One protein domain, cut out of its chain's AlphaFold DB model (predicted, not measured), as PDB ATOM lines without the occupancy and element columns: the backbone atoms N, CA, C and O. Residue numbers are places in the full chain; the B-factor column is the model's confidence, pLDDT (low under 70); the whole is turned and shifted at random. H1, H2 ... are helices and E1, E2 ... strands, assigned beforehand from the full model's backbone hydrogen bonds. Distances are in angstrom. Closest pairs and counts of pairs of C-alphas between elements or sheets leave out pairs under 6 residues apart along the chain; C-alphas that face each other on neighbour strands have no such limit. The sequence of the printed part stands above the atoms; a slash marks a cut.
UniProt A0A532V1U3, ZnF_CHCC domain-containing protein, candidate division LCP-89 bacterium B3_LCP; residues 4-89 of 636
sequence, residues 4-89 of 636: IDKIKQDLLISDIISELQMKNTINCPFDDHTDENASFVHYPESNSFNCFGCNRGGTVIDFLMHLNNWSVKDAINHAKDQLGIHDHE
ATOM      1  N   ILE A   4     -52.395  49.825 -34.635       81.94
ATOM      2  CA  ILE A   4     -52.240  48.399 -34.930       81.94
ATOM      3  C   ILE A   4     -51.846  48.170 -36.395       81.94
ATOM      4  O   ILE A   4     -50.994  47.327 -36.664       81.94
ATOM      5  N   ASP A   5     -52.429  48.914 -37.342       80.94
ATOM      6  CA  ASP A   5     -52.035  48.832 -38.757       80.94
ATOM      7  C   ASP A   5     -50.586  49.285 -38.946       80.94
ATOM      8  O   ASP A   5     -49.826  48.635 -39.661       80.94
ATOM      9  N   LYS A   6     -50.191  50.357 -38.244       84.50
ATOM     10  CA  LYS A   6     -48.817  50.857 -38.246       84.50
ATOM     11  C   LYS A   6     -47.841  49.818 -37.694       84.50
ATOM     12  O   LYS A   6     -46.844  49.541 -38.340       84.50
ATOM     13  N   ILE A   7     -48.164  49.168 -36.575       88.25
ATOM     14  CA  ILE A   7     -47.350  48.071 -36.024       88.25
ATOM     15  C   ILE A   7     -47.189  46.933 -37.034       88.25
ATOM     16  O   ILE A   7     -46.079  46.463 -37.260       88.25
ATOM     17  N   LYS A   8     -48.288  46.496 -37.663       86.75
ATOM     18  CA  LYS A   8     -48.260  45.403 -38.648       86.75
ATOM     19  C   LYS A   8     -47.421  45.734 -39.884       86.75
ATOM     20  O   LYS A   8     -46.928  44.812 -40.532       86.75
ATOM     21  N   GLN A   9     -47.288  47.014 -40.216       85.38
ATOM     22  CA  GLN A   9     -46.525  47.485 -41.364       85.38
ATOM     23  C   GLN A   9     -45.052  47.757 -41.027       85.38
ATOM     24  O   GLN A   9     -44.184  47.361 -41.801       85.38
ATOM     25  N   ASP A  10     -44.787  48.414 -39.897       89.69
ATOM     26  CA  ASP A  10     -43.480  49.000 -39.586       89.69
ATOM     27  C   ASP A  10     -42.585  48.066 -38.752       89.69
ATOM     28  O   ASP A  10     -41.365  48.148 -38.865       89.69
ATOM     29  N   LEU A  11     -43.153  47.168 -37.934       92.25
ATOM     30  CA  LEU A  11     -42.366  46.192 -37.171       92.25
ATOM     31  C   LEU A  11     -42.197  44.908 -37.986       92.25
ATOM     32  O   LEU A  11     -43.158  44.154 -38.157       92.25
ATOM     33  N   LEU A  12     -40.989  44.641 -38.485       91.56
ATOM     34  CA  LEU A  12     -40.735  43.512 -39.379       91.56
ATOM     35  C   LEU A  12     -40.366  42.233 -38.621       91.56
ATOM     36  O   LEU A  12     -39.481  42.217 -37.769       91.56
ATOM     37  N   ILE A  13     -40.986  41.113 -39.003       89.88
ATOM     38  CA  ILE A  13     -40.654  39.783 -38.458       89.88
ATOM     39  C   ILE A  13     -39.183  39.424 -38.731       89.88
ATOM     40  O   ILE A  13     -38.549  38.767 -37.908       89.88
ATOM     41  N   SER A  14     -38.627  39.869 -39.862       87.19
ATOM     42  CA  SER A  14     -37.212  39.666 -40.207       87.19
ATOM     43  C   SER A  14     -36.258  40.275 -39.182       87.19
ATOM     44  O   SER A  14     -35.201  39.698 -38.915       87.19
ATOM     45  N   ASP A  15     -36.634  41.411 -38.601       88.31
ATOM     46  CA  ASP A  15     -35.791  42.153 -37.666       88.31
ATOM     47  C   ASP A  15     -35.799  41.442 -36.311       88.31
ATOM     48  O   ASP A  15     -34.738  41.134 -35.774       88.31
ATOM     49  N   ILE A  16     -36.983  41.016 -35.855       88.56
ATOM     50  CA  ILE A  16     -37.150  40.208 -34.637       88.56
ATOM     51  C   ILE A  16     -36.359  38.893 -34.740       88.56
ATOM     52  O   ILE A  16     -35.648  38.509 -33.817       88.56
ATOM     53  N   ILE A  17     -36.432  38.195 -35.879       85.38
ATOM     54  CA  ILE A  17     -35.670  36.951 -36.099       85.38
ATOM     55  C   ILE A  17     -34.155  37.215 -36.092       85.38
ATOM     56  O   ILE A  17     -33.386  36.396 -35.578       85.38
ATOM     57  N   SER A  18     -33.722  38.355 -36.640       81.88
ATOM     58  CA  SER A  18     -32.311  38.753 -36.650       81.88
ATOM     59  C   SER A  18     -31.790  39.049 -35.240       81.88
ATOM     60  O   SER A  18     -30.672  38.647 -34.912       81.88
ATOM     61  N   GLU A  19     -32.603  39.681 -34.388       81.06
ATOM     62  CA  GLU A  19     -32.296  39.923 -32.970       81.06
ATOM     63  C   GLU A  19     -32.179  38.628 -32.162       81.06
ATOM     64  O   GLU A  19     -31.280  38.500 -31.332       81.06
ATOM     65  N   LEU A  20     -33.005  37.623 -32.471       79.06
ATOM     66  CA  LEU A  20     -32.901  36.278 -31.891       79.06
ATOM     67  C   LEU A  20     -31.639  35.513 -32.351       79.06
ATOM     68  O   LEU A  20     -31.465  34.345 -32.012       79.06
ATOM     69  N   GLN A  21     -30.755  36.149 -33.134       67.12
ATOM     70  CA  GLN A  21     -29.548  35.571 -33.739       67.12
ATOM     71  C   GLN A  21     -29.818  34.322 -34.589       67.12
ATOM     72  O   GLN A  21     -28.912  33.528 -34.865       67.12
ATOM     73  N   MET A  22     -31.052  34.148 -35.061       62.56
ATOM     74  CA  MET A  22     -31.419  32.992 -35.858       62.56
ATOM     75  C   MET A  22     -31.256  33.325 -37.346       62.56
ATOM     76  O   MET A  22     -32.082  33.995 -37.961       62.56
ATOM     77  N   LYS A  23     -30.166  32.860 -37.966       47.69
ATOM     78  CA  LYS A  23     -29.949  33.055 -39.410       47.69
ATOM     79  C   LYS A  23     -30.938  32.206 -40.216       47.69
ATOM     80  O   LYS A  23     -30.822  30.985 -40.190       47.69
ATOM     81  N   ASN A  24     -31.844  32.851 -40.964       53.44
ATOM     82  CA  ASN A  24     -32.827  32.219 -41.860       53.44
ATOM     83  C   ASN A  24     -33.534  31.020 -41.206       53.44
ATOM     84  O   ASN A  24     -33.251  29.879 -41.566       53.44
ATOM     85  N   THR A  25     -34.415  31.263 -40.230       57.41
ATOM     86  CA  THR A  25     -35.074  30.188 -39.471       57.41
ATOM     87  C   THR A  25     -35.857  29.251 -40.368       57.41
ATOM     88  O   THR A  25     -36.953  29.536 -40.831       57.41
ATOM     89  N   ILE A  26     -35.230  28.108 -40.597       65.19
ATOM     90  CA  ILE A  26     -35.805  26.924 -41.198       65.19
ATOM     91  C   ILE A  26     -36.625  26.176 -40.126       65.19
ATOM     92  O   ILE A  26     -37.679  25.638 -40.436       65.19
ATOM     93  N   ASN A  27     -36.213  26.234 -38.855       81.62
ATOM     94  CA  ASN A  27     -36.884  25.578 -37.729       81.62
ATOM     95  C   ASN A  27     -37.813  26.524 -36.950       81.62
ATOM     96  O   ASN A  27     -37.656  27.747 -36.987       81.62
ATOM     97  N   CYS A  28     -38.777  25.945 -36.240       86.00
ATOM     98  CA  CYS A  28     -39.791  26.639 -35.461       86.00
ATOM     99  C   CYS A  28     -39.177  27.405 -34.272       86.00
ATOM    100  O   CYS A  28     -38.528  26.792 -33.431       86.00
ATOM    101  N   PRO A  29     -39.408  28.727 -34.146       85.50
ATOM    102  CA  PRO A  29     -38.862  29.537 -33.055       85.50
ATOM    103  C   PRO A  29     -39.724  29.509 -31.781       85.50
ATOM    104  O   PRO A  29     -39.496  30.302 -30.879       85.50
ATOM    105  N   PHE A  30     -40.761  28.671 -31.724       88.69
ATOM    106  CA  PHE A  30     -41.673  28.614 -30.583       88.69
ATOM    107  C   PHE A  30     -41.240  27.537 -29.592       88.69
ATOM    108  O   PHE A  30     -41.117  26.372 -29.971       88.69
ATOM    109  N   ASP A  31     -41.092  27.921 -28.325       82.06
ATOM    110  CA  ASP A  31     -40.527  27.085 -27.253       82.06
ATOM    111  C   ASP A  31     -41.267  25.760 -27.010       82.06
ATOM    112  O   ASP A  31     -40.697  24.798 -26.500       82.06
ATOM    113  N   ASP A  32     -42.542  25.686 -27.385       81.25
ATOM    114  CA  ASP A  32     -43.406  24.517 -27.207       81.25
ATOM    115  C   ASP A  32     -43.493  23.617 -28.457       81.25
ATOM    116  O   ASP A  32     -44.326  22.709 -28.510       81.25
ATOM    117  N   HIS A  33     -42.656  23.852 -29.475       81.75
ATOM    118  CA  HIS A  33     -42.580  23.012 -30.666       81.75
ATOM    119  C   HIS A  33     -41.142  22.863 -31.173       81.75
ATOM    120  O   HIS A  33     -40.581  23.772 -31.780       81.75
ATOM    121  N   THR A  34     -40.579  21.669 -30.975       81.12
ATOM    122  CA  THR A  34     -39.254  21.279 -31.469       81.12
ATOM    123  C   THR A  34     -39.386  20.446 -32.741       81.12
ATOM    124  O   THR A  34     -40.018  19.390 -32.733       81.12
ATOM    125  N   ASP A  35     -38.775  20.903 -33.827       80.19
ATOM    126  CA  ASP A  35     -38.813  20.268 -35.138       80.19
ATOM    127  C   ASP A  35     -37.428  19.775 -35.587       80.19
ATOM    128  O   ASP A  35     -36.433  20.495 -35.554       80.19
ATOM    129  N   GLU A  36     -37.366  18.518 -36.039       73.19
ATOM    130  CA  GLU A  36     -36.150  17.933 -36.632       73.19
ATOM    131  C   GLU A  36     -35.900  18.436 -38.063       73.19
ATOM    132  O   GLU A  36     -34.773  18.408 -38.554       73.19
ATOM    133  N   ASN A  37     -36.960  18.892 -38.737       77.19
ATOM    134  CA  ASN A  37     -36.926  19.392 -40.101       77.19
ATOM    135  C   ASN A  37     -37.446  20.821 -40.169       77.19
ATOM    136  O   ASN A  37     -38.363  21.195 -39.447       77.19
ATOM    137  N   ALA A  38     -36.946  21.522 -41.178       80.00
ATOM    138  CA  ALA A  38     -37.477  22.755 -41.725       80.00
ATOM    139  C   ALA A  38     -39.005  22.901 -41.666       80.00
ATOM    140  O   ALA A  38     -39.695  22.383 -42.546       80.00
ATOM    141  N   SER A  39     -39.546  23.623 -40.686       82.25
ATOM    142  CA  SER A  39     -40.987  23.856 -40.591       82.25
ATOM    143  C   SER A  39     -41.403  25.328 -40.583       82.25
ATOM    144  O   SER A  39     -42.554  25.612 -40.911       82.25
ATOM    145  N   PHE A  40     -40.509  26.277 -40.303       86.31
ATOM    146  CA  PHE A  40     -40.844  27.700 -40.239       86.31
ATOM    147  C   PHE A  40     -40.502  28.440 -41.533       86.31
ATOM    148  O   PHE A  40     -39.439  28.258 -42.121       86.31
ATOM    149  N   VAL A  41     -41.413  29.307 -41.972       82.62
ATOM    150  CA  VAL A  41     -41.222  30.202 -43.115       82.62
ATOM    151  C   VAL A  41     -41.798  31.570 -42.769       82.62
ATOM    152  O   VAL A  41     -42.955  31.678 -42.360       82.62
ATOM    153  N   HIS A  42     -41.016  32.629 -42.975       85.62
ATOM    154  CA  HIS A  42     -41.517  34.003 -42.959       85.62
ATOM    155  C   HIS A  42     -41.563  34.572 -44.382       85.62
ATOM    156  O   HIS A  42     -40.780  34.188 -45.249       85.62
ATOM    157  N   TYR A  43     -42.500  35.486 -44.618       82.31
ATOM    158  CA  TYR A  43     -42.788  36.081 -45.919       82.31
ATOM    159  C   TYR A  43     -42.594  37.603 -45.834       82.31
ATOM    160  O   TYR A  43     -43.566  38.311 -45.539       82.31
ATOM    161  N   PRO A  44     -41.376  38.119 -46.107       80.88
ATOM    162  CA  PRO A  44     -41.019  39.525 -45.889       80.88
ATOM    163  C   PRO A  44     -41.980  40.525 -46.535       80.88
ATOM    164  O   PRO A  44     -42.391  41.487 -45.903       80.88
ATOM    165  N   GLU A  45     -42.420  40.262 -47.768       71.19
ATOM    166  CA  GLU A  45     -43.305  41.179 -48.504       71.19
ATOM    167  C   GLU A  45     -44.676  41.378 -47.864       71.19
ATOM    168  O   GLU A  45     -45.297  42.423 -48.028       71.19
ATOM    169  N   SER A  46     -45.161  40.362 -47.158       72.00
ATOM    170  CA  SER A  46     -46.458  40.404 -46.478       72.00
ATOM    171  C   SER A  46     -46.326  40.643 -44.975       72.00
ATOM    172  O   SER A  46     -47.339  40.634 -44.278       72.00
ATOM    173  N   ASN A  47     -45.087  40.780 -44.486       86.31
ATOM    174  CA  ASN A  47     -44.716  40.799 -43.076       86.31
ATOM    175  C   ASN A  47     -45.495  39.770 -42.231       86.31
ATOM    176  O   ASN A  47     -46.150  40.086 -41.234       86.31
ATOM    177  N   SER A  48     -45.481  38.518 -42.694       85.06
ATOM    178  CA  SER A  48     -46.207  37.412 -42.069       85.06
ATOM    179  C   SER A  48     -45.341  36.168 -41.929       85.06
ATOM    180  O   SER A  48     -44.276  36.071 -42.543       85.06
ATOM    181  N   PHE A  49     -45.790  35.207 -41.127       88.12
ATOM    182  CA  PHE A  49     -45.094  33.936 -40.937       88.12
ATOM    183  C   PHE A  49     -46.053  32.751 -40.958       88.12
ATOM    184  O   PHE A  49     -47.259  32.898 -40.746       88.12
ATOM    185  N   ASN A  50     -45.491  31.567 -41.182       82.06
ATOM    186  CA  ASN A  50     -46.173  30.301 -41.008       82.06
ATOM    187  C   ASN A  50     -45.197  29.186 -40.608       82.06
ATOM    188  O   ASN A  50     -44.131  29.040 -41.198       82.06
ATOM    189  N   CYS A  51     -45.598  28.368 -39.642       85.38
ATOM    190  CA  CYS A  51     -44.921  27.150 -39.233       85.38
ATOM    191  C   CYS A  51     -45.750  25.941 -39.673       85.38
ATOM    192  O   CYS A  51     -46.823  25.686 -39.132       85.38
ATOM    193  N   PHE A  52     -45.250  25.180 -40.641       78.75
ATOM    194  CA  PHE A  52     -45.895  23.988 -41.194       78.75
ATOM    195  C   PHE A  52     -45.864  22.774 -40.250       78.75
ATOM    196  O   PHE A  52     -46.528  21.780 -40.530       78.75
ATOM    197  N   GLY A  53     -45.104  22.834 -39.150       79.19
ATOM    198  CA  GLY A  53     -45.057  21.778 -38.134       79.19
ATOM    199  C   GLY A  53     -46.160  21.936 -37.087       79.19
ATOM    200  O   GLY A  53     -46.976  21.036 -36.900       79.19
ATOM    201  N   CYS A  54     -46.244  23.111 -36.455       80.88
ATOM    202  CA  CYS A  54     -47.255  23.397 -35.429       80.88
ATOM    203  C   CYS A  54     -48.508  24.122 -35.952       80.88
ATOM    204  O   CYS A  54     -49.412  24.416 -35.171       80.88
ATOM    205  N   ASN A  55     -48.578  24.414 -37.256       70.38
ATOM    206  CA  ASN A  55     -49.669  25.139 -37.926       70.38
ATOM    207  C   ASN A  55     -49.961  26.537 -37.345       70.38
ATOM    208  O   ASN A  55     -51.081  27.045 -37.450       70.38
ATOM    209  N   ARG A  56     -48.970  27.181 -36.716       81.94
ATOM    210  CA  ARG A  56     -49.077  28.583 -36.287       81.94
ATOM    211  C   ARG A  56     -48.620  29.503 -37.406       81.94
ATOM    212  O   ARG A  56     -47.564  29.292 -37.985       81.94
ATOM    213  N   GLY A  57     -49.365  30.569 -37.646       80.56
ATOM    214  CA  GLY A  57     -49.044  31.578 -38.652       80.56
ATOM    215  C   GLY A  57     -49.799  32.871 -38.389       80.56
ATOM    216  O   GLY A  57     -50.766  32.872 -37.625       80.56
ATOM    217  N   GLY A  58     -49.385  33.978 -38.992       82.44
ATOM    218  CA  GLY A  58     -50.084  35.253 -38.843       82.44
ATOM    219  C   GLY A  58     -49.200  36.474 -39.046       82.44
ATOM    220  O   GLY A  58     -48.172  36.420 -39.718       82.44
ATOM    221  N   THR A  59     -49.651  37.590 -38.480       87.75
ATOM    222  CA  THR A  59     -48.965  38.887 -38.504       87.75
ATOM    223  C   THR A  59     -47.830  38.941 -37.481       87.75
ATOM    224  O   THR A  59     -47.698  38.053 -36.642       87.75
ATOM    225  N   VAL A  60     -47.044  40.021 -37.493       90.88
ATOM    226  CA  VAL A  60     -46.020  40.273 -36.467       90.88
ATOM    227  C   VAL A  60     -46.578  40.261 -35.034       90.88
ATOM    228  O   VAL A  60     -45.909  39.796 -34.117       90.88
ATOM    229  N   ILE A  61     -47.832  40.681 -34.831       90.50
ATOM    230  CA  ILE A  61     -48.480  40.629 -33.511       90.50
ATOM    231  C   ILE A  61     -48.737  39.175 -33.109       90.50
ATOM    232  O   ILE A  61     -48.394  38.787 -31.997       90.50
ATOM    233  N   ASP A  62     -49.280  38.356 -34.019       89.12
ATOM    234  CA  ASP A  62     -49.454  36.917 -33.776       89.12
ATOM    235  C   ASP A  62     -48.101  36.256 -33.469       89.12
ATOM    236  O   ASP A  62     -48.014  35.397 -32.594       89.12
ATOM    237  N   PHE A  63     -47.038  36.671 -34.165       91.50
ATOM    238  CA  PHE A  63     -45.691  36.153 -33.953       91.50
ATOM    239  C   PHE A  63     -45.201  36.440 -32.532       91.50
ATOM    240  O   PHE A  63     -44.821  35.507 -31.835       91.50
ATOM    241  N   LEU A  64     -45.293  37.693 -32.072       91.56
ATOM    242  CA  LEU A  64     -44.918  38.091 -30.709       91.56
ATOM    243  C   LEU A  64     -45.751  37.381 -29.638       91.56
ATOM    244  O   LEU A  64     -45.210  36.968 -28.613       91.56
ATOM    245  N   MET A  65     -47.053  37.218 -29.885       91.75
ATOM    246  CA  MET A  65     -47.938  36.469 -28.995       91.75
ATOM    247  C   MET A  65     -47.486  35.019 -28.847       91.75
ATOM    248  O   MET A  65     -47.426  34.513 -27.733       91.75
ATOM    249  N   HIS A  66     -47.164  34.349 -29.955       90.50
ATOM    250  CA  HIS A  66     -46.721  32.958 -29.926       90.50
ATOM    251  C   HIS A  66     -45.301  32.794 -29.383       90.50
ATOM    252  O   HIS A  66     -45.048  31.829 -28.673       90.50
ATOM    253  N   LEU A  67     -44.402  33.728 -29.697       90.00
ATOM    254  CA  LEU A  67     -43.007  33.701 -29.264       90.00
ATOM    255  C   LEU A  67     -42.884  33.854 -27.744       90.00
ATOM    256  O   LEU A  67     -42.129  33.126 -27.120       90.00
ATOM    257  N   ASN A  68     -43.655  34.768 -27.148       88.19
ATOM    258  CA  ASN A  68     -43.532  35.108 -25.727       88.19
ATOM    259  C   ASN A  68     -44.719  34.640 -24.869       88.19
ATOM    260  O   ASN A  68     -44.812  34.993 -23.693       88.19
ATOM    261  N   ASN A  69     -45.655  33.887 -25.456       88.00
ATOM    262  CA  ASN A  69     -46.932  33.514 -24.839       88.00
ATOM    263  C   ASN A  69     -47.695  34.729 -24.262       88.00
ATOM    264  O   ASN A  69     -48.241  34.697 -23.157       88.00
ATOM    265  N   TRP A  70     -47.684  35.834 -25.006       91.62
ATOM    266  CA  TRP A  70     -48.259  37.109 -24.586       91.62
ATOM    267  C   TRP A  70     -49.739  37.235 -24.927       91.62
ATOM    268  O   TRP A  70     -50.225  36.705 -25.930       91.62
ATOM    269  N   SER A  71     -50.455  38.019 -24.114       86.62
ATOM    270  CA  SER A  71     -51.781  38.498 -24.499       86.62
ATOM    271  C   SER A  71     -51.676  39.440 -25.705       86.62
ATOM    272  O   SER A  71     -50.621  40.016 -25.981       86.62
ATOM    273  N   VAL A  72     -52.788  39.643 -26.417       85.62
ATOM    274  CA  VAL A  72     -52.851  40.608 -27.528       85.62
ATOM    275  C   VAL A  72     -52.404  41.996 -27.057       85.62
ATOM    276  O   VAL A  72     -51.648  42.673 -27.747       85.62
ATOM    277  N   LYS A  73     -52.834  42.407 -25.857       86.81
ATOM    278  CA  LYS A  73     -52.467  43.693 -25.259       86.81
ATOM    279  C   LYS A  73     -50.962  43.802 -25.021       86.81
ATOM    280  O   LYS A  73     -50.371  44.812 -25.390       86.81
ATOM    281  N   ASP A  74     -50.357  42.774 -24.433       89.88
ATOM    282  CA  ASP A  74     -48.926  42.777 -24.113       89.88
ATOM    283  C   ASP A  74     -48.080  42.787 -25.390       89.88
ATOM    284  O   ASP A  74     -47.141  43.574 -25.499       89.88
ATOM    285  N   ALA A  75     -48.478  42.009 -26.403       91.19
ATOM    286  CA  ALA A  75     -47.816  42.001 -27.703       91.19
ATOM    287  C   ALA A  75     -47.895  43.360 -28.418       91.19
ATOM    288  O   ALA A  75     -46.901  43.809 -28.988       91.19
ATOM    289  N   ILE A  76     -49.046  44.044 -28.370       89.31
ATOM    290  CA  ILE A  76     -49.187  45.380 -28.967       89.31
ATOM    291  C   ILE A  76     -48.374  46.415 -28.180       89.31
ATOM    292  O   ILE A  76     -47.707  47.241 -28.798       89.31
ATOM    293  N   ASN A  77     -48.399  46.380 -26.845       88.56
ATOM    294  CA  ASN A  77     -47.606  47.295 -26.020       88.56
ATOM    295  C   ASN A  77     -46.110  47.142 -26.297       88.56
ATOM    296  O   ASN A  77     -45.446  48.133 -26.580       88.56
ATOM    297  N   HIS A  78     -45.610  45.906 -26.327       90.69
ATOM    298  CA  HIS A  78     -44.215  45.651 -26.663       90.69
ATOM    299  C   HIS A  78     -43.860  46.166 -28.065       90.69
ATOM    300  O   HIS A  78     -42.850  46.838 -28.246       90.69
ATOM    301  N   ALA A  79     -44.714  45.906 -29.058       90.56
ATOM    302  CA  ALA A  79     -44.489  46.386 -30.418       90.56
ATOM    303  C   ALA A  79     -44.494  47.922 -30.524       90.56
ATOM    304  O   ALA A  79     -43.742  48.486 -31.319       90.56
ATOM    305  N   LYS A  80     -45.314  48.616 -29.725       89.62
ATOM    306  CA  LYS A  80     -45.286  50.083 -29.648       89.62
ATOM    307  C   LYS A  80     -43.975  50.596 -29.074       89.62
ATOM    308  O   LYS A  80     -43.439  51.556 -29.620       89.62
ATOM    309  N   ASP A  81     -43.488  49.973 -28.003       88.38
ATOM    310  CA  ASP A  81     -42.239  50.371 -27.358       88.38
ATOM    311  C   ASP A  81     -41.055  50.203 -28.318       88.38
ATOM    312  O   ASP A  81     -40.245  51.116 -28.452       88.38
ATOM    313  N   GLN A  82     -41.023  49.103 -29.079       88.06
ATOM    314  CA  GLN A  82     -40.026  48.869 -30.135       88.06
ATOM    315  C   GLN A  82     -40.065  49.936 -31.242       88.06
ATOM    316  O   GLN A  82     -39.027  50.361 -31.744       88.06
ATOM    317  N   LEU A  83     -41.261  50.403 -31.616       89.12
ATOM    318  CA  LEU A  83     -41.446  51.431 -32.647       89.12
ATOM    319  C   LEU A  83     -41.393  52.875 -32.110       89.12
ATOM    320  O   LEU A  83     -41.615  53.815 -32.878       89.12
ATOM    321  N   GLY A  84     -41.156  53.078 -30.809       85.69
ATOM    322  CA  GLY A  84     -41.165  54.401 -30.174       85.69
ATOM    323  C   GLY A  84     -42.533  55.102 -30.186       85.69
ATOM    324  O   GLY A  84     -42.610  56.331 -30.157       85.69
ATOM    325  N   ILE A  85     -43.637  54.349 -30.275       84.06
ATOM    326  CA  ILE A  85     -45.006  54.888 -30.336       84.06
ATOM    327  C   ILE A  85     -45.537  55.083 -28.908       84.06
ATOM    328  O   ILE A  85     -46.343  54.293 -28.410       84.06
ATOM    329  N   HIS A  86     -45.090  56.148 -28.242       78.56
ATOM    330  CA  HIS A  86     -45.473  56.439 -26.853       78.56
ATOM    331  C   HIS A  86     -46.704  57.352 -26.728       78.56
ATOM    332  O   HIS A  86     -47.442  57.248 -25.752       78.56
ATOM    333  N   ASP A  87     -47.002  58.163 -27.747       72.94
ATOM    334  CA  ASP A  87     -48.052  59.197 -27.690       72.94
ATOM    335  C   ASP A  87     -49.481  58.675 -27.922       72.94
ATOM    336  O   ASP A  87     -50.419  59.462 -28.046       72.94
ATOM    337  N   HIS A  88     -49.678  57.364 -28.085       71.31
ATOM    338  CA  HIS A  88     -50.993  56.776 -28.378       71.31
ATOM    339  C   HIS A  88     -51.304  55.652 -27.395       71.31
ATOM    340  O   HIS A  88     -50.841  54.525 -27.570       71.31
ATOM    341  N   GLU A  89     -52.099  55.922 -26.362       74.38
ATOM    342  CA  GLU A  89     -52.620  54.866 -25.490       74.38
ATOM    343  C   GLU A  89     -53.581  53.953 -26.261       74.38
ATOM    344  O   GLU A  89     -54.415  54.421 -27.033       74.38
TER     345      GLU A  89
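What this domain is: This is residues 4 to 89 of the 636 residues of the protein "ZnF_CHCC domain-containing protein" of candidate division LCP-89 bacterium B3_LCP (UniProt A0A532V1U3). A small three-stranded sheet lies toward one end of an elongated body, helices H1 and H4 pack on each other toward the other end, and H3 sits in the middle, packing on the sheet and on both of these helices. H2 grazes the sheet, and a long link, residues 20 to 39, loops past the sheet at one end of the long axis, with the tail after H4 at the other end. The printed part has 86 residues with four named helices and three named strands, in the order H1 H2 E1 E2 E3 H3 H4. The sheet runs E1 E2 E3, antiparallel, and the class is mixed, helices and strands. The whole is compact, with a radius of gyration of the C-alphas of 12.8 A and spans of 44 by 24 by 21 A.

How they stand to each other: E1, residues 40 to 43, E2, residues 48 to 51, and E3, residues 57 to 59, form a meander, each strand the antiparallel neighbour of the one before. The hairpin of E1 and E2 has N 41 and O 50 within hydrogen-bond range, at 2.8 A, and N 50 and O 41, also at 2.8 A. In the hairpin of E2 and E3, N 49 and O 58 are 3.0 A apart. H3, residues 60 to 68, is on the sheet and over E3, with a height over the sheet of 7.9 A on a local plane fitted to 6 C-alphas, only just enough; it stands up from the sheet at 52 degrees. H2, residues 13 to 19, only grazes the sheet with its residues 13 to 17. H2 and H3 are close but not clearly touching, the C-alphas of Ile 13 and Val 60 being the closest at 5.7 A. H4, residues 72 to 82, touches H3, about perpendicular at 76 degrees, with the C-alphas of Met 65 and Ala 75 closest at 5.7 A. H1, residues 4 to 10, touches H4 at a steep tilt of 41 degrees, the same way, with the C-alphas of Ile 7 and Ala 79 closest at 6.5 A. H1 also touches H3, about perpendicular at 89 degrees, closest at the C-alphas of Lys 8 and Val 60, 6.0 A. H1 is not on the sheet, but only just, with 4 pairs of C-alphas within 10 A. H2 and H4 are apart. In H1, H2, H3 and H4 every O i to N i+4 pair is within hydrogen-bond range.

Where its parts are: E1 measures 10.3 A from first to last C-alpha, beginning at C-alpha 40, (-40.844, 27.700, -40.239); E2 measures 10.7 A and E3 7.3 A. H3 measures 12.2 A and H2 10.0 A. H1 measures 9.9 A from C-alpha 4 at (-52.240, 48.399, -34.930). H4 measures 15.5 A and ends at C-alpha 82, (-40.026, 48.869, -30.135).

The domain as a whole: The two C-alphas farthest apart are those of Glu 36 and Asp 87, at 43.9 A. The printed part has no cut. The link from H2 to E1 is long, with 20 residues; the other links between named elements are tight. The mean pLDDT of the printed part is 82.8, and residues 21 to 26 are under 70.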